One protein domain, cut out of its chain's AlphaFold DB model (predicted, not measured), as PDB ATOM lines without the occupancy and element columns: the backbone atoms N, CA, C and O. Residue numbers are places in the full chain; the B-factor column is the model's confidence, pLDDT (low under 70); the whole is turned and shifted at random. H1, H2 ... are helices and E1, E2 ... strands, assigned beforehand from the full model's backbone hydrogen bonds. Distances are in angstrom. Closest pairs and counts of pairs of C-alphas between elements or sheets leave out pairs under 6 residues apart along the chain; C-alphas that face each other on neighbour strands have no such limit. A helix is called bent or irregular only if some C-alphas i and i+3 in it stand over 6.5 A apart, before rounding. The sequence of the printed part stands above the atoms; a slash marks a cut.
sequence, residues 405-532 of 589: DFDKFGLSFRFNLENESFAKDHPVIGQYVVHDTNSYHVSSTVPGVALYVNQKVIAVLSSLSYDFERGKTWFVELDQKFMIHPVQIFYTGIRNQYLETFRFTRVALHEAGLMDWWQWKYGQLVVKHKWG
ATOM      1  N   ASP A 405     -30.572 -26.641  29.514       97.00
ATOM      2  CA  ASP A 405     -29.653 -25.508  29.594       97.00
ATOM      3  C   ASP A 405     -28.333 -25.858  30.311       97.00
ATOM      4  O   ASP A 405     -27.380 -25.078  30.250       97.00
ATOM      5  N   PHE A 406     -28.228 -27.014  30.983       96.88
ATOM      6  CA  PHE A 406     -27.019 -27.384  31.730       96.88
ATOM      7  C   PHE A 406     -25.806 -27.513  30.815       96.88
ATOM      8  O   PHE A 406     -24.737 -27.018  31.165       96.88
ATOM      9  N   ASP A 407     -25.981 -28.083  29.623       96.31
ATOM     10  CA  ASP A 407     -24.902 -28.205  28.641       96.31
ATOM     11  C   ASP A 407     -24.475 -26.831  28.103       96.31
ATOM     12  O   ASP A 407     -23.289 -26.580  27.889       96.31
ATOM     13  N   LYS A 408     -25.432 -25.901  27.949       96.81
ATOM     14  CA  LYS A 408     -25.174 -24.524  27.497       96.81
ATOM     15  C   LYS A 408     -24.371 -23.723  28.525       96.81
ATOM     16  O   LYS A 408     -23.490 -22.956  28.142       96.81
ATOM     17  N   PHE A 409     -24.679 -23.882  29.812       96.12
ATOM     18  CA  PHE A 409     -24.057 -23.117  30.900       96.12
ATOM     19  C   PHE A 409     -22.940 -23.875  31.638       96.12
ATOM     20  O   PHE A 409     -22.348 -23.323  32.565       96.12
ATOM     21  N   GLY A 410     -22.637 -25.117  31.248       96.50
ATOM     22  CA  GLY A 410     -21.634 -25.954  31.913       96.50
ATOM     23  C   GLY A 410     -21.995 -26.291  33.364       96.50
ATOM     24  O   GLY A 410     -21.116 -26.331  34.226       96.50
ATOM     25  N   LEU A 411     -23.286 -26.480  33.652       97.12
ATOM     26  CA  LEU A 411     -23.780 -26.791  34.993       97.12
ATOM     27  C   LEU A 411     -23.692 -28.295  35.261       97.12
ATOM     28  O   LEU A 411     -23.959 -29.115  34.385       97.12
ATOM     29  N   SER A 412     -23.358 -28.673  36.492       97.31
ATOM     30  CA  SER A 412     -23.359 -30.078  36.913       97.31
ATOM     31  C   SER A 412     -23.777 -30.241  38.369       97.31
ATOM     32  O   SER A 412     -23.594 -29.346  39.197       97.31
ATOM     33  N   PHE A 413     -24.335 -31.405  38.691       96.56
ATOM     34  CA  PHE A 413     -24.563 -31.811  40.073       96.56
ATOM     35  C   PHE A 413     -23.317 -32.525  40.584       96.56
ATOM     36  O   PHE A 413     -22.845 -33.474  39.964       96.56
ATOM     37  N   ARG A 414     -22.781 -32.089  41.720       97.06
ATOM     38  CA  ARG A 414     -21.549 -32.658  42.271       97.06
ATOM     39  C   ARG A 414     -21.860 -33.506  43.488       97.06
ATOM     40  O   ARG A 414     -22.355 -32.992  44.488       97.06
ATOM     41  N   PHE A 415     -21.569 -34.796  43.379       96.38
ATOM     42  CA  PHE A 415     -21.821 -35.778  44.428       96.38
ATOM     43  C   PHE A 415     -20.588 -36.642  44.656       96.38
ATOM     44  O   PHE A 415     -19.877 -37.012  43.714       96.38
ATOM     45  N   ASN A 416     -20.384 -37.056  45.905       96.38
ATOM     46  CA  ASN A 416     -19.375 -38.055  46.207       96.38
ATOM     47  C   ASN A 416     -19.922 -39.445  45.868       96.38
ATOM     48  O   ASN A 416     -20.503 -40.123  46.711       96.38
ATOM     49  N   LEU A 417     -19.722 -39.870  44.619       96.44
ATOM     50  CA  LEU A 417     -20.196 -41.164  44.110       96.44
ATOM     51  C   LEU A 417     -19.650 -42.402  44.844       96.44
ATOM     52  O   LEU A 417     -20.217 -43.479  44.670       96.44
ATOM     53  N   GLU A 418     -18.598 -42.279  45.659       96.50
ATOM     54  CA  GLU A 418     -18.160 -43.379  46.532       96.50
ATOM     55  C   GLU A 418     -19.170 -43.620  47.664       96.50
ATOM     56  O   GLU A 418     -19.429 -44.764  48.037       96.50
ATOM     57  N   ASN A 419     -19.787 -42.546  48.164       94.56
ATOM     58  CA  ASN A 419     -20.792 -42.585  49.227       94.56
ATOM     59  C   ASN A 419     -22.230 -42.607  48.680       94.56
ATOM     60  O   ASN A 419     -23.129 -43.163  49.309       94.56
ATOM     61  N   GLU A 420     -22.455 -41.993  47.517       93.75
ATOM     62  CA  GLU A 420     -23.774 -41.693  46.954       93.75
ATOM     63  C   GLU A 420     -23.880 -42.164  45.498       93.75
ATOM     64  O   GLU A 420     -24.263 -41.420  44.593       93.75
ATOM     65  N   SER A 421     -23.545 -43.432  45.254       94.94
ATOM     66  CA  SER A 421     -23.582 -44.033  43.912       94.94
ATOM     67  C   SER A 421     -24.953 -43.925  43.228       94.94
ATOM     68  O   SER A 421     -25.017 -43.781  42.009       94.94
ATOM     69  N   PHE A 422     -26.041 -43.886  44.008       92.12
ATOM     70  CA  PHE A 422     -27.412 -43.725  43.511       92.12
ATOM     71  C   PHE A 422     -27.634 -42.425  42.720       92.12
ATOM     72  O   PHE A 422     -28.564 -42.361  41.918       92.12
ATOM     73  N   ALA A 423     -26.818 -41.384  42.936       93.62
ATOM     74  CA  ALA A 423     -26.959 -40.115  42.228       93.62
ATOM     75  C   ALA A 423     -26.672 -40.272  40.728       93.62
ATOM     76  O   ALA A 423     -27.383 -39.705  39.901       93.62
ATOM     77  N   LYS A 424     -25.675 -41.094  40.372       95.88
ATOM     78  CA  LYS A 424     -25.307 -41.368  38.977       95.88
ATOM     79  C   LYS A 424     -26.418 -42.099  38.221       95.88
ATOM     80  O   LYS A 424     -26.664 -41.803  37.057       95.88
ATOM     81  N   ASP A 425     -27.111 -43.007  38.903       95.25
ATOM     82  CA  ASP A 425     -28.206 -43.798  38.333       95.25
ATOM     83  C   ASP A 425     -29.568 -43.081  38.423       95.25
ATOM     84  O   ASP A 425     -30.609 -43.650  38.085       95.25
ATOM     85  N   HIS A 426     -29.597 -41.827  38.892       92.44
ATOM     86  CA  HIS A 426     -30.837 -41.077  39.042       92.44
ATOM     87  C   HIS A 426     -31.441 -40.757  37.660       92.44
ATOM     88  O   HIS A 426     -30.779 -40.118  36.841       92.44
ATOM     89  N   PRO A 427     -32.722 -41.087  37.399       92.00
ATOM     90  CA  PRO A 427     -33.303 -41.055  36.048       92.00
ATOM     91  C   PRO A 427     -33.375 -39.656  35.427       92.00
ATOM     92  O   PRO A 427     -33.446 -39.520  34.212       92.00
ATOM     93  N   VAL A 428     -33.398 -38.624  36.270       91.94
ATOM     94  CA  VAL A 428     -33.470 -37.220  35.850       91.94
ATOM     95  C   VAL A 428     -32.086 -36.570  35.791       91.94
ATOM     96  O   VAL A 428     -31.648 -36.124  34.739       91.94
ATOM     97  N   ILE A 429     -31.401 -36.481  36.934       94.56
ATOM     98  CA  ILE A 429     -30.166 -35.698  37.048       94.56
ATOM     99  C   ILE A 429     -28.902 -36.488  36.702       94.56
ATOM    100  O   ILE A 429     -27.857 -35.870  36.530       94.56
ATOM    101  N   GLY A 430     -28.974 -37.821  36.593       95.69
ATOM    102  CA  GLY A 430     -27.806 -38.704  36.529       95.69
ATOM    103  C   GLY A 430     -26.831 -38.381  35.398       95.69
ATOM    104  O   GLY A 430     -25.622 -38.456  35.600       95.69
ATOM    105  N   GLN A 431     -27.332 -37.919  34.245       96.75
ATOM    106  CA  GLN A 431     -26.486 -37.520  33.111       96.75
ATOM    107  C   GLN A 431     -25.607 -36.289  33.390       96.75
ATOM    108  O   GLN A 431     -24.562 -36.131  32.768       96.75
ATOM    109  N   TYR A 432     -26.004 -35.450  34.350       97.25
ATOM    110  CA  TYR A 432     -25.293 -34.234  34.750       97.25
ATOM    111  C   TYR A 432     -24.516 -34.403  36.063       97.25
ATOM    112  O   TYR A 432     -23.998 -33.422  36.604       97.25
ATOM    113  N   VAL A 433     -24.462 -35.619  36.617       97.38
ATOM    114  CA  VAL A 433     -23.756 -35.889  37.872       97.38
ATOM    115  C   VAL A 433     -22.264 -36.091  37.617       97.38
ATOM    116  O   VAL A 433     -21.853 -36.968  36.860       97.38
ATOM    117  N   VAL A 434     -21.446 -35.310  38.318       97.69
ATOM    118  CA  VAL A 434     -19.984 -35.391  38.311       97.69
ATOM    119  C   VAL A 434     -19.505 -35.862  39.682       97.69
ATOM    120  O   VAL A 434     -19.989 -35.400  40.717       97.69
ATOM    121  N   HIS A 435     -18.551 -36.796  39.687       97.38
ATOM    122  CA  HIS A 435     -17.896 -37.229  40.916       97.38
ATOM    123  C   HIS A 435     -17.041 -36.096  41.485       97.38
ATOM    124  O   HIS A 435     -16.119 -35.624  40.820       97.38
ATOM    125  N   ASP A 436     -17.327 -35.696  42.719       97.12
ATOM    126  CA  ASP A 436     -16.520 -34.750  43.482       97.12
ATOM    127  C   ASP A 436     -16.441 -35.239  44.931       97.12
ATOM    128  O   ASP A 436     -17.443 -35.660  45.512       97.12
ATOM    129  N   THR A 437     -15.248 -35.225  45.520       96.06
ATOM    130  CA  THR A 437     -15.055 -35.631  46.918       96.06
ATOM    131  C   THR A 437     -15.544 -34.563  47.893       96.06
ATOM    132  O   THR A 437     -15.806 -34.872  49.059       96.06
ATOM    133  N   ASN A 438     -15.711 -33.323  47.423       94.88
ATOM    134  CA  ASN A 438     -16.246 -32.229  48.216       94.88
ATOM    135  C   ASN A 438     -17.762 -32.359  48.389       94.88
ATOM    136  O   ASN A 438     -18.498 -32.679  47.457       94.88
ATOM    137  N   SER A 439     -18.239 -32.055  49.596       87.00
ATOM    138  CA  SER A 439     -19.671 -31.933  49.861       87.00
ATOM    139  C   SER A 439     -20.121 -30.499  49.602       87.00
ATOM    140  O   SER A 439     -19.556 -29.541  50.135       87.00
ATOM    141  N   TYR A 440     -21.146 -30.355  48.765       90.19
ATOM    142  CA  TYR A 440     -21.760 -29.069  48.467       90.19
ATOM    143  C   TYR A 440     -23.045 -28.928  49.268       90.19
ATOM    144  O   TYR A 440     -23.930 -29.784  49.234       90.19
ATOM    145  N   HIS A 441     -23.141 -27.832  50.006       86.19
ATOM    146  CA  HIS A 441     -24.311 -27.506  50.801       86.19
ATOM    147  C   HIS A 441     -25.010 -26.280  50.225       86.19
ATOM    148  O   HIS A 441     -24.482 -25.569  49.379       86.19
ATOM    149  N   VAL A 442     -26.200 -25.991  50.743       84.69
ATOM    150  CA  VAL A 442     -26.958 -24.763  50.454       84.69
ATOM    151  C   VAL A 442     -26.132 -23.484  50.676       84.69
ATOM    152  O   VAL A 442     -26.402 -22.460  50.061       84.69
ATOM    153  N   SER A 443     -25.110 -23.526  51.532       81.75
ATOM    154  CA  SER A 443     -24.189 -22.409  51.765       81.75
ATOM    155  C   SER A 443     -23.023 -22.327  50.771       81.75
ATOM    156  O   SER A 443     -22.227 -21.399  50.860       81.75
ATOM    157  N   SER A 444     -22.862 -23.302  49.875       87.31
ATOM    158  CA  SER A 444     -21.769 -23.341  48.904       87.31
ATOM    159  C   SER A 444     -22.116 -22.483  47.687       87.31
ATOM    160  O   SER A 444     -23.057 -22.781  46.961       87.31
ATOM    161  N   THR A 445     -21.324 -21.445  47.432       87.06
ATOM    162  CA  THR A 445     -21.513 -20.470  46.340       87.06
ATOM    163  C   THR A 445     -20.657 -20.792  45.112       87.06
ATOM    164  O   THR A 445     -20.223 -19.897  44.388       87.06
ATOM    165  N   VAL A 446     -20.359 -22.074  44.884       92.69
ATOM    166  CA  VAL A 446     -19.440 -22.478  43.814       92.69
ATOM    167  C   VAL A 446     -20.132 -22.339  42.452       92.69
ATOM    168  O   VAL A 446     -21.150 -22.996  42.226       92.69
ATOM    169  N   PRO A 447     -19.595 -21.514  41.530       91.81
ATOM    170  CA  PRO A 447     -20.183 -21.337  40.209       91.81
ATOM    171  C   PRO A 447     -20.257 -22.658  39.439       91.81
ATOM    172  O   PRO A 447     -19.355 -23.492  39.522       91.81
ATOM    173  N   GLY A 448     -21.331 -22.840  38.673       94.06
ATOM    174  CA  GLY A 448     -21.528 -24.034  37.847       94.06
ATOM    175  C   GLY A 448     -22.004 -25.278  38.604       94.06
ATOM    176  O   GLY A 448     -22.163 -26.333  37.992       94.06
ATOM    177  N   VAL A 449     -22.240 -25.182  39.917       95.88
ATOM    178  CA  VAL A 449     -22.747 -26.297  40.724       95.88
ATOM    179  C   VAL A 449     -24.247 -26.156  40.932       95.88
ATOM    180  O   VAL A 449     -24.720 -25.183  41.515       95.88
ATOM    181  N   ALA A 450     -24.996 -27.155  40.476       95.19
ATOM    182  CA  ALA A 450     -26.421 -27.273  40.736       95.19
ATOM    183  C   ALA A 450     -26.678 -28.090  42.010       95.19
ATOM    184  O   ALA A 450     -25.952 -29.036  42.323       95.19
ATOM    185  N   LEU A 451     -27.749 -27.746  42.730       93.50
ATOM    186  CA  LEU A 451     -28.189 -28.462  43.924       93.50
ATOM    187  C   LEU A 451     -29.553 -29.103  43.681       93.50
ATOM    188  O   LEU A 451     -30.498 -28.438  43.259       93.50
ATOM    189  N   TYR A 452     -29.668 -30.391  43.994       91.06
ATOM    190  CA  TYR A 452     -30.943 -31.098  43.976       91.06
ATOM    191  C   TYR A 452     -31.555 -31.081  45.379       91.06
ATOM    192  O   TYR A 452     -31.090 -31.772  46.284       91.06
ATOM    193  N   VAL A 453     -32.576 -30.246  45.578       88.69
ATOM    194  CA  VAL A 453     -33.178 -29.993  46.894       88.69
ATOM    195  C   VAL A 453     -34.699 -30.127  46.866       88.69
ATOM    196  O   VAL A 453     -35.353 -29.971  45.840       88.69
ATOM    197  N   ASN A 454     -35.284 -30.400  48.030       87.12
ATOM    198  CA  ASN A 454     -36.734 -30.458  48.199       87.12
ATOM    199  C   ASN A 454     -37.364 -29.060  48.025       87.12
ATOM    200  O   ASN A 454     -36.818 -28.081  48.529       87.12
ATOM    201  N   GLN A 455     -38.559 -28.968  47.428       84.88
ATOM    202  CA  GLN A 455     -39.330 -27.722  47.288       84.88
ATOM    203  C   GLN A 455     -39.462 -26.924  48.596       84.88
ATOM    204  O   GLN A 455     -39.413 -25.695  48.588       84.88
ATOM    205  N   LYS A 456     -39.596 -27.610  49.739       85.06
ATOM    206  CA  LYS A 456     -39.667 -26.954  51.055       85.06
ATOM    207  C   LYS A 456     -38.363 -26.240  51.416       85.06
ATOM    208  O   LYS A 456     -38.399 -25.182  52.032       85.06
ATOM    209  N   VAL A 457     -37.224 -26.801  51.006       85.88
ATOM    210  CA  VAL A 457     -35.915 -26.155  51.144       85.88
ATOM    211  C   VAL A 457     -35.814 -24.987  50.173       85.88
ATOM    212  O   VAL A 457     -35.386 -23.933  50.611       85.88
ATOM    213  N   ILE A 458     -36.277 -25.116  48.922       87.81
ATOM    214  CA  ILE A 458     -36.266 -24.023  47.924       87.81
ATOM    215  C   ILE A 458     -36.962 -22.761  48.456       87.81
ATOM    216  O   ILE A 458     -36.420 -21.663  48.346       87.81
ATOM    217  N   ALA A 459     -38.116 -22.920  49.115       86.31
ATOM    218  CA  ALA A 459     -38.861 -21.803  49.703       86.31
ATOM    219  C   ALA A 459     -38.056 -21.017  50.758       86.31
ATOM    220  O   ALA A 459     -38.240 -19.811  50.914       86.31
ATOM    221  N   VAL A 460     -37.160 -21.694  51.479       88.50
ATOM    222  CA  VAL A 460     -36.251 -21.074  52.455       88.50
ATOM    223  C   VAL A 460     -34.916 -20.701  51.800       88.50
ATOM    224  O   VAL A 460     -34.236 -19.791  52.257       88.50
ATOM    225  N   LEU A 461     -34.537 -21.360  50.708       88.94
ATOM    226  CA  LEU A 461     -33.268 -21.178  50.015       88.94
ATOM    227  C   LEU A 461     -33.173 -19.800  49.382       88.94
ATOM    228  O   LEU A 461     -32.189 -19.121  49.630       88.94
ATOM    229  N   SER A 462     -34.212 -19.355  48.669       84.81
ATOM    230  CA  SER A 462     -34.270 -17.996  48.101       84.81
ATOM    231  C   SER A 462     -34.011 -16.921  49.157       84.81
ATOM    232  O   SER A 462     -33.419 -15.880  48.900       84.81
ATOM    233  N   SER A 463     -34.413 -17.217  50.390       85.81
ATOM    234  CA  SER A 463     -34.142 -16.394  51.549       85.81
ATOM    235  C   SER A 463     -32.695 -16.561  52.055       85.81
ATOM    236  O   SER A 463     -31.995 -15.590  52.346       85.81
ATOM    237  N   LEU A 464     -32.214 -17.791  52.189       87.94
ATOM    238  CA  LEU A 464     -30.885 -18.070  52.728       87.94
ATOM    239  C   LEU A 464     -29.736 -17.736  51.782       87.94
ATOM    240  O   LEU A 464     -28.628 -17.569  52.266       87.94
ATOM    241  N   SER A 465     -29.980 -17.623  50.483       89.06
ATOM    242  CA  SER A 465     -28.951 -17.412  49.468       89.06
ATOM    243  C   SER A 465     -28.999 -16.016  48.857       89.06
ATOM    244  O   SER A 465     -28.767 -15.875  47.659       89.06
ATOM    245  N   TYR A 466     -29.413 -15.007  49.620       86.75
ATOM    246  CA  TYR A 466     -29.513 -13.640  49.121       86.75
ATOM    247  C   TYR A 466     -28.146 -12.953  49.179       86.75
ATOM    248  O   TYR A 466     -27.545 -12.851  50.247       86.75
ATOM    249  N   ASP A 467     -27.674 -12.489  48.029       84.75
ATOM    250  CA  ASP A 467     -26.497 -11.646  47.900       84.75
ATOM    251  C   ASP A 467     -26.888 -10.198  48.195       84.75
ATOM    252  O   ASP A 467     -27.606  -9.572  47.410       84.75
ATOM    253  N   PHE A 468     -26.444  -9.671  49.335       80.94
ATOM    254  CA  PHE A 468     -26.738  -8.290  49.715       80.94
ATOM    255  C   PHE A 468     -25.988  -7.270  48.851       80.94
ATOM    256  O   PHE A 468     -26.504  -6.179  48.655       80.94
ATOM    257  N   GLU A 469     -24.828  -7.618  48.286       78.75
ATOM    258  CA  GLU A 469     -24.080  -6.705  47.409       78.75
ATOM    259  C   GLU A 469     -24.752  -6.593  46.039       78.75
ATOM    260  O   GLU A 469     -24.810  -5.520  45.445       78.75
ATOM    261  N   ARG A 470     -25.288  -7.711  45.532       76.06
ATOM    262  CA  ARG A 470     -25.914  -7.770  44.199       76.06
ATOM    263  C   ARG A 470     -27.427  -7.582  44.208       76.06
ATOM    264  O   ARG A 470     -28.023  -7.503  43.134       76.06
ATOM    265  N   GLY A 471     -28.056  -7.603  45.380       78.62
ATOM    266  CA  GLY A 471     -29.511  -7.567  45.531       78.62
ATOM    267  C   GLY A 471     -30.235  -8.745  44.862       78.62
ATOM    268  O   GLY A 471     -31.370  -8.606  44.410       78.62
ATOM    269  N   LYS A 472     -29.570  -9.898  44.712       82.81
ATOM    270  CA  LYS A 472     -30.076 -11.064  43.962       82.81
ATOM    271  C   LYS A 472     -29.753 -12.362  44.689       82.81
ATOM    272  O   LYS A 472     -28.817 -12.429  45.474       82.81
ATOM    273  N   THR A 473     -30.510 -13.422  44.431       87.88
ATOM    274  CA  THR A 473     -30.203 -14.740  44.996       87.88
ATOM    275  C   THR A 473     -29.061 -15.417  44.233       87.88
ATOM    276  O   THR A 473     -29.012 -15.351  43.008       87.88
ATOM    277  N   TRP A 474     -28.159 -16.107  44.938       88.12
ATOM    278  CA  TRP A 474     -27.081 -16.898  44.323       88.12
ATOM    279  C   TRP A 474     -27.597 -18.094  43.526       88.12
ATOM    280  O   TRP A 474     -26.961 -18.522  42.567       88.12
ATOM    281  N   PHE A 475     -28.745 -18.638  43.930       91.88
ATOM    282  CA  PHE A 475     -29.398 -19.732  43.228       91.88
ATOM    283  C   PHE A 475     -30.527 -19.216  42.345       91.88
ATOM    284  O   PHE A 475     -31.251 -18.283  42.708       91.88
ATOM    285  N   VAL A 476     -30.692 -19.892  41.213       91.94
ATOM    286  CA  VAL A 476     -31.836 -19.762  40.315       91.94
ATOM    287  C   VAL A 476     -32.642 -21.055  40.427       91.94
ATOM    288  O   VAL A 476     -32.084 -22.143  40.281       91.94
ATOM    289  N   GLU A 477     -33.934 -20.949  40.741       93.06
ATOM    290  CA  GLU A 477     -34.854 -22.094  40.696       93.06
ATOM    291  C   GLU A 477     -35.132 -22.431  39.225       93.06
ATOM    292  O   GLU A 477     -35.496 -21.551  38.449       93.06
ATOM    293  N   LEU A 478     -34.946 -23.696  38.842       93.50
ATOM    294  CA  LEU A 478     -35.336 -24.175  37.515       93.50
ATOM    295  C   LEU A 478     -36.866 -24.279  37.434       93.50
ATOM    296  O   LEU A 478     -37.516 -24.705  38.391       93.50
ATOM    297  N   ASP A 479     -37.437 -23.969  36.269       91.94
ATOM    298  CA  ASP A 479     -38.883 -24.057  36.029       91.94
ATOM    299  C   ASP A 479     -39.366 -25.519  36.076       91.94
ATOM    300  O   ASP A 479     -40.496 -25.819  36.476       91.94
ATOM    301  N   GLN A 480     -38.491 -26.451  35.681       90.00
ATOM    302  CA  GLN A 480     -38.759 -27.884  35.713       90.00
ATOM    303  C   GLN A 480     -38.704 -28.422  37.148       90.00
ATOM    304  O   GLN A 480     -37.648 -28.515  37.774       90.00
ATOM    305  N   LYS A 481     -39.866 -28.848  37.652       87.00
ATOM    306  CA  LYS A 481     -40.009 -29.492  38.962       87.00
ATOM    307  C   LYS A 481     -40.162 -30.991  38.785       87.00
ATOM    308  O   LYS A 481     -41.176 -31.470  38.279       87.00
ATOM    309  N   PHE A 482     -39.175 -31.746  39.245       80.31
ATOM    310  CA  PHE A 482     -39.228 -33.202  39.197       80.31
ATOM    311  C   PHE A 482     -40.009 -33.720  40.404       80.31
ATOM    312  O   PHE A 482     -39.538 -33.679  41.541       80.31
ATOM    313  N   MET A 483     -41.235 -34.191  40.165       58.84
ATOM    314  CA  MET A 483     -42.025 -34.868  41.193       58.84
ATOM    315  C   MET A 483     -41.456 -36.261  41.459       58.84
ATOM    316  O   MET A 483     -41.937 -37.263  40.941       58.84
ATOM    317  N   ILE A 484     -40.477 -36.337  42.351       60.56
ATOM    318  CA  ILE A 484     -40.380 -37.487  43.242       60.56
ATOM    319  C   ILE A 484     -41.048 -36.999  44.514       60.56
ATOM    320  O   ILE A 484     -40.474 -36.167  45.217       60.56
ATOM    321  N   HIS A 485     -42.298 -37.407  44.764       54.44
ATOM    322  CA  HIS A 485     -42.975 -37.042  46.007       54.44
ATOM    323  C   HIS A 485     -42.001 -37.274  47.160       54.44
ATOM    324  O   HIS A 485     -41.525 -38.403  47.307       54.44
ATOM    325  N   PRO A 486     -41.656 -36.239  47.948       57.25
ATOM    326  CA  PRO A 486     -40.789 -36.438  49.084       57.25
ATOM    327  C   PRO A 486     -41.565 -37.312  50.058       57.25
ATOM    328  O   PRO A 486     -42.402 -36.831  50.825       57.25
ATOM    329  N   VAL A 487     -41.313 -38.617  50.005       62.66
ATOM    330  CA  VAL A 487     -41.786 -39.540  51.020       62.66
ATOM    331  C   VAL A 487     -41.028 -39.127  52.267       62.66
ATOM    332  O   VAL A 487     -39.848 -39.414  52.431       62.66
ATOM    333  N   GLN A 488     -41.678 -38.344  53.122       71.94
ATOM    334  CA  GLN A 488     -41.123 -38.036  54.427       71.94
ATOM    335  C   GLN A 488     -41.131 -39.339  55.234       71.94
ATOM    336  O   GLN A 488     -42.185 -39.785  55.704       71.94
ATOM    337  N   ILE A 489     -39.955 -39.951  55.349       80.00
ATOM    338  CA  ILE A 489     -39.742 -41.200  56.074       80.00
ATOM    339  C   ILE A 489     -39.542 -40.871  57.553       80.00
ATOM    340  O   ILE A 489     -38.676 -40.077  57.916       80.00
ATOM    341  N   PHE A 490     -40.340 -41.501  58.411       86.25
ATOM    342  CA  PHE A 490     -40.171 -41.449  59.861       86.25
ATOM    343  C   PHE A 490     -39.733 -42.824  60.334       86.25
ATOM    344  O   PHE A 490     -40.454 -43.805  60.159       86.25
ATOM    345  N   TYR A 491     -38.554 -42.890  60.943       86.56
ATOM    346  CA  TYR A 491     -38.061 -44.123  61.536       86.56
ATOM    347  C   TYR A 491     -38.720 -44.323  62.899       86.56
ATOM    348  O   TYR A 491     -38.551 -43.519  63.814       86.56
ATOM    349  N   THR A 492     -39.477 -45.407  63.041       90.75
ATOM    350  CA  THR A 492     -40.037 -45.842  64.323       90.75
ATOM    351  C   THR A 492     -39.383 -47.144  64.760       90.75
ATOM    352  O   THR A 492     -38.934 -47.928  63.924       90.75
ATOM    353  N   GLY A 493     -39.376 -47.418  66.066       89.62
ATOM    354  CA  GLY A 493     -39.005 -48.745  66.558       89.62
ATOM    355  C   GLY A 493     -39.861 -49.845  65.918       89.62
ATOM    356  O   GLY A 493     -41.033 -49.628  65.593       89.62
ATOM    357  N   ILE A 494     -39.275 -51.029  65.741       90.62
ATOM    358  CA  ILE A 494     -39.991 -52.211  65.249       90.62
ATOM    359  C   ILE A 494     -41.164 -52.493  66.199       90.62
ATOM    360  O   ILE A 494     -40.961 -52.596  67.407       90.62
ATOM    361  N   ARG A 495     -42.383 -52.624  65.651       91.00
ATOM    362  CA  ARG A 495     -43.628 -52.877  66.411       91.00
ATOM    363  C   ARG A 495     -43.951 -51.805  67.466       91.00
ATOM    364  O   ARG A 495     -44.433 -52.120  68.550       91.00
ATOM    365  N   ASN A 496     -43.701 -50.532  67.160       92.31
ATOM    366  CA  ASN A 496     -44.092 -49.442  68.048       92.31
ATOM    367  C   ASN A 496     -45.627 -49.371  68.204       92.31
ATOM    368  O   ASN A 496     -46.330 -49.079  67.238       92.31
ATOM    369  N   GLN A 497     -46.135 -49.575  69.426       96.56
ATOM    370  CA  GLN A 497     -47.569 -49.488  69.746       96.56
ATOM    371  C   GLN A 497     -48.180 -48.106  69.461       96.56
ATOM    372  O   GLN A 497     -49.387 -47.986  69.287       96.56
ATOM    373  N   TYR A 498     -47.349 -47.064  69.381       95.94
ATOM    374  CA  TYR A 498     -47.778 -45.698  69.096       95.94
ATOM    375  C   TYR A 498     -47.768 -45.346  67.606       95.94
ATOM    376  O   TYR A 498     -48.046 -44.198  67.268       95.94
ATOM    377  N   LEU A 499     -47.431 -46.281  66.706       94.44
ATOM    378  CA  LEU A 499     -47.332 -45.990  65.272       94.44
ATOM    379  C   LEU A 499     -48.645 -45.428  64.710       94.44
ATOM    380  O   LEU A 499     -48.622 -44.451  63.963       94.44
ATOM    381  N   GLU A 500     -49.779 -45.990  65.123       95.12
ATOM    382  CA  GLU A 500     -51.079 -45.583  64.594       95.12
ATOM    383  C   GLU A 500     -51.547 -44.248  65.166       95.12
ATOM    384  O   GLU A 500     -51.990 -43.375  64.421       95.12
ATOM    385  N   THR A 501     -51.320 -44.019  66.462       97.12
ATOM    386  CA  THR A 501     -51.529 -42.704  67.080       97.12
ATOM    387  C   THR A 501     -50.645 -41.636  66.436       97.12
ATOM    388  O   THR A 501     -51.109 -40.527  66.177       97.12
ATOM    389  N   PHE A 502     -49.386 -41.960  66.134       95.31
ATOM    390  CA  PHE A 502     -48.463 -41.054  65.458       95.31
ATOM    391  C   PHE A 502     -48.935 -40.719  64.038       95.31
ATOM    392  O   PHE A 502     -48.968 -39.544  63.675       95.31
ATOM    393  N   ARG A 503     -49.351 -41.722  63.253       94.38
ATOM    394  CA  ARG A 503     -49.917 -41.520  61.909       94.38
ATOM    395  C   ARG A 503     -51.144 -40.620  61.948       94.38
ATOM    396  O   ARG A 503     -51.163 -39.623  61.232       94.38
ATOM    397  N   PHE A 504     -52.108 -40.926  62.818       96.88
ATOM    398  CA  PHE A 504     -53.314 -40.117  62.991       96.88
ATOM    399  C   PHE A 504     -52.970 -38.667  63.347       96.88
ATOM    400  O   PHE A 504     -53.407 -37.740  62.672       96.88
ATOM    401  N   THR A 505     -52.123 -38.473  64.363       97.19
ATOM    402  CA  THR A 505     -51.720 -37.135  64.823       97.19
ATOM    403  C   THR A 505     -51.048 -36.352  63.700       97.19
ATOM    404  O   THR A 505     -51.332 -35.175  63.505       97.19
ATOM    405  N   ARG A 506     -50.174 -36.997  62.923       93.44
ATOM    406  CA  ARG A 506     -49.474 -36.349  61.816       93.44
ATOM    407  C   ARG A 506     -50.419 -35.940  60.687       93.44
ATOM    408  O   ARG A 506     -50.258 -34.838  60.170       93.44
ATOM    409  N   VAL A 507     -51.370 -36.798  60.315       94.38
ATOM    410  CA  VAL A 507     -52.400 -36.466  59.318       94.38
ATOM    411  C   VAL A 507     -53.223 -35.279  59.810       94.38
ATOM    412  O   VAL A 507     -53.282 -34.272  59.116       94.38
ATOM    413  N   ALA A 508     -53.717 -35.328  61.051       97.62
ATOM    414  CA  ALA A 508     -54.494 -34.240  61.641       97.62
ATOM    415  C   ALA A 508     -53.723 -32.905  61.676       97.62
ATOM    416  O   ALA A 508     -54.265 -31.864  61.314       97.62
ATOM    417  N   LEU A 509     -52.440 -32.914  62.061       96.75
ATOM    418  CA  LEU A 509     -51.596 -31.710  62.069       96.75
ATOM    419  C   LEU A 509     -51.307 -31.171  60.662       96.75
ATOM    420  O   LEU A 509     -51.142 -29.963  60.489       96.75
ATOM    421  N   HIS A 510     -51.201 -32.052  59.667       93.44
ATOM    422  CA  HIS A 510     -51.000 -31.656  58.279       93.44
ATOM    423  C   HIS A 510     -52.282 -31.065  57.681       93.44
ATOM    424  O   HIS A 510     -52.236 -29.994  57.089       93.44
ATOM    425  N   GLU A 511     -53.425 -31.720  57.877       95.50
ATOM    426  CA  GLU A 511     -54.737 -31.242  57.423       95.50
ATOM    427  C   GLU A 511     -55.132 -29.919  58.089       95.50
ATOM    428  O   GLU A 511     -55.711 -29.050  57.445       95.50
ATOM    429  N   ALA A 512     -54.746 -29.720  59.351       97.75
ATOM    430  CA  ALA A 512     -54.919 -28.452  60.055       97.75
ATOM    431  C   ALA A 512     -53.929 -27.349  59.616       97.75
ATOM    432  O   ALA A 512     -53.999 -26.235  60.130       97.75
ATOM    433  N   GLY A 513     -52.965 -27.642  58.733       95.88
ATOM    434  CA  GLY A 513     -51.947 -26.688  58.269       95.88
ATOM    435  C   GLY A 513     -50.866 -26.327  59.301       95.88
ATOM    436  O   GLY A 513     -49.972 -25.529  59.013       95.88
ATOM    437  N   LEU A 514     -50.889 -26.930  60.496       96.69
ATOM    438  CA  LEU A 514     -49.922 -26.674  61.573       96.69
ATOM    439  C   LEU A 514     -48.494 -27.055  61.169       96.69
ATOM    440  O   LEU A 514     -47.543 -26.355  61.519       96.69
ATOM    441  N   MET A 515     -48.334 -28.139  60.403       92.12
ATOM    442  CA  MET A 515     -47.018 -28.581  59.929       92.12
ATOM    443  C   MET A 515     -46.374 -27.579  58.969       92.12
ATOM    444  O   MET A 515     -45.177 -27.311  59.090       92.12
ATOM    445  N   ASP A 516     -47.148 -27.020  58.039       89.25
ATOM    446  CA  ASP A 516     -46.640 -26.029  57.091       89.25
ATOM    447  C   ASP A 516     -46.363 -24.696  57.799       89.25
ATOM    448  O   ASP A 516     -45.319 -24.086  57.565       89.25
ATOM    449  N   TRP A 517     -47.213 -24.297  58.756       93.81
ATOM    450  CA  TRP A 517     -46.960 -23.122  59.594       93.81
ATOM    451  C   TRP A 517     -45.672 -23.254  60.415       93.81
ATOM    452  O   TRP A 517     -44.855 -22.331  60.436       93.81
ATOM    453  N   TRP A 518     -45.437 -24.402  61.063       93.56
ATOM    454  CA  TRP A 518     -44.196 -24.641  61.807       93.56
ATOM    455  C   TRP A 518     -42.968 -24.658  60.904       93.56
ATOM    456  O   TRP A 518     -41.935 -24.116  61.291       93.56
ATOM    457  N   GLN A 519     -43.063 -25.244  59.711       88.31
ATOM    458  CA  GLN A 519     -41.960 -25.246  58.747       88.31
ATOM    459  C   GLN A 519     -41.641 -23.842  58.251       88.31
ATOM    460  O   GLN A 519     -40.472 -23.463  58.231       88.31
ATOM    461  N   TRP A 520     -42.662 -23.053  57.918       90.19
ATOM    462  CA  TRP A 520     -42.490 -21.649  57.565       90.19
ATOM    463  C   TRP A 520     -41.840 -20.874  58.714       90.19
ATOM    464  O   TRP A 520     -40.814 -20.227  58.511       90.19
ATOM    465  N   LYS A 521     -42.364 -21.004  59.941       93.62
ATOM    466  CA  LYS A 521     -41.824 -20.327  61.128       93.62
ATOM    467  C   LYS A 521     -40.374 -20.729  61.398       93.62
ATOM    468  O   LYS A 521     -39.551 -19.871  61.695       93.62
ATOM    469  N   TYR A 522     -40.049 -22.013  61.269       90.00
ATOM    470  CA  TYR A 522     -38.677 -22.497  61.387       90.00
ATOM    471  C   TYR A 522     -37.782 -21.918  60.287       90.00
ATOM    472  O   TYR A 522     -36.703 -21.426  60.591       90.00
ATOM    473  N   GLY A 523     -38.247 -21.883  59.035       88.62
ATOM    474  CA  GLY A 523     -37.538 -21.235  57.930       88.62
ATOM    475  C   GLY A 523     -37.223 -19.765  58.222       88.62
ATOM    476  O   GLY A 523     -36.080 -19.345  58.058       88.62
ATOM    477  N   GLN A 524     -38.193 -19.011  58.748       89.25
ATOM    478  CA  GLN A 524     -37.990 -17.623  59.177       89.25
ATOM    479  C   GLN A 524     -36.974 -17.506  60.321       89.25
ATOM    480  O   GLN A 524     -36.141 -16.605  60.309       89.25
ATOM    481  N   LEU A 525     -36.997 -18.426  61.291       90.62
ATOM    482  CA  LEU A 525     -36.011 -18.451  62.377       90.62
ATOM    483  C   LEU A 525     -34.598 -18.741  61.866       90.62
ATOM    484  O   LEU A 525     -33.661 -18.084  62.302       90.62
ATOM    485  N   VAL A 526     -34.435 -19.685  60.933       88.44
ATOM    486  CA  VAL A 526     -33.128 -19.996  60.330       88.44
ATOM    487  C   VAL A 526     -32.609 -18.799  59.537       88.44
ATOM    488  O   VAL A 526     -31.442 -18.440  59.663       88.44
ATOM    489  N   VAL A 527     -33.483 -18.141  58.774       87.94
ATOM    490  CA  VAL A 527     -33.172 -16.898  58.060       87.94
ATOM    491  C   VAL A 527     -32.736 -15.796  59.026       87.94
ATOM    492  O   VAL A 527     -31.670 -15.221  58.829       87.94
ATOM    493  N   LYS A 528     -33.513 -15.541  60.088       87.38
ATOM    494  CA  LYS A 528     -33.197 -14.541  61.121       87.38
ATOM    495  C   LYS A 528     -31.891 -14.874  61.840       87.38
ATOM    496  O   LYS A 528     -31.128 -13.978  62.165       87.38
ATOM    497  N   HIS A 529     -31.612 -16.149  62.089       87.69
ATOM    498  CA  HIS A 529     -30.372 -16.564  62.739       87.69
ATOM    499  C   HIS A 529     -29.153 -16.374  61.829       87.69
ATOM    500  O   HIS A 529     -28.119 -15.907  62.292       87.69
ATOM    501  N   LYS A 530     -29.269 -16.693  60.533       84.75
ATOM    502  CA  LYS A 530     -28.166 -16.548  59.572       84.75
ATOM    503  C   LYS A 530     -27.890 -15.101  59.174       84.75
ATOM    504  O   LYS A 530     -26.729 -14.737  59.037       84.75
ATOM    505  N   TRP A 531     -28.934 -14.302  58.982       83.69
ATOM    506  CA  TRP A 531     -28.822 -12.946  58.432       83.69
ATOM    507  C   TRP A 531     -29.129 -11.832  59.439       83.69
ATOM    508  O   TRP A 531     -29.012 -10.652  59.113       83.69
ATOM    509  N   GLY A 532     -29.516 -12.181  60.664       85.81
ATOM    510  CA  GLY A 532     -29.969 -11.217  61.660       85.81
ATOM    511  C   GLY A 532     -31.307 -10.576  61.281       85.81
ATOM    512  O   GLY A 532     -32.141 -11.159  60.588       85.81
TER     513      GLY A 532
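What this domain is: This is residues 405 to 532 of the 589 residues of an uncharacterized protein of Culex quinquefasciatus (UniProt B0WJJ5). A loose, loop-rich structure has a tiny two-strand sheet, E1 and E2, with the short helix H1 near it toward one end and two helices, H3 and H4, forming a corner toward the other. The part of H4 away from that corner packs on H2, the two helices side by side, while residues 493 to 501 and 508 to 513 stick out. The printed part has 128 residues, with four named helices and two named strands in the order H1, E1, E2, H2, H3, H4; the sheet, of order E1, E2, is parallel. The class is mostly helix, though under half of the residues, 53, are in named elements. The whole is loose, with a radius of gyration of the C-alphas of 18.0 A and spans of 52 by 38 by 26 A.

How they stand to each other: H1, residues 405 to 409, has a tight link to E1, residues 412 to 415; their closest C-alphas, of Phe 406 and Ser 412, are 6.9 A apart. E2, residues 433 to 435, is the parallel neighbour of E1, with 48 degrees between their directions. N 434 and O 413 are within hydrogen-bond range at 2.8 A, as are N 415 and O 434 at 3.2 A. Residues 412 to 413 of E1 also pair with residues 449 to 450, parallel. H2, residues 455 to 464, and H4, residues 514 to 531, touch through residues 523 to 531 of H4 alone. Their closest C-alphas, of Val 460 and Gly 523, are 5.6 A apart; they run the same way at a shallow tilt of 27 degrees. H3, residues 499 to 511, is close to H4 but not clearly touching, the closest C-alphas, of Leu 509 and Met 515, being 5.9 A apart. Their lines are about perpendicular, at 75 degrees. H2 and H3 are apart. Every O i to N i+4 pair is within hydrogen-bond range in H1, H3 and H4; in H2, 4 of 6 are.

Where its parts are: H1 begins at C-alpha 405, (-29.653, -25.508, 29.594), and measures 6.2 A from first to last C-alpha. E1 measures 9.6 A and E2 6.7 A. H2 measures 13.9 A and is neither bent nor irregular, but only just: C-alphas 459 and 462 are 6.2 A apart. H3 measures 18.3 A, from C-alpha 499 at (-47.332, -45.990, 65.272). H4 measures 25.4 A and ends at C-alpha 531, (-28.822, -12.946, 58.432).

The domain as a whole: The two C-alphas farthest apart, of Lys 408 and Gln 497, are 53.9 A apart. The printed part has no cut. The links E1 to E2, E2 to H2 and H2 to H3 are long, with 17, 19 and 34 residues. The mean pLDDT of the printed part is 89.9; residues 483 to 487 are under 70.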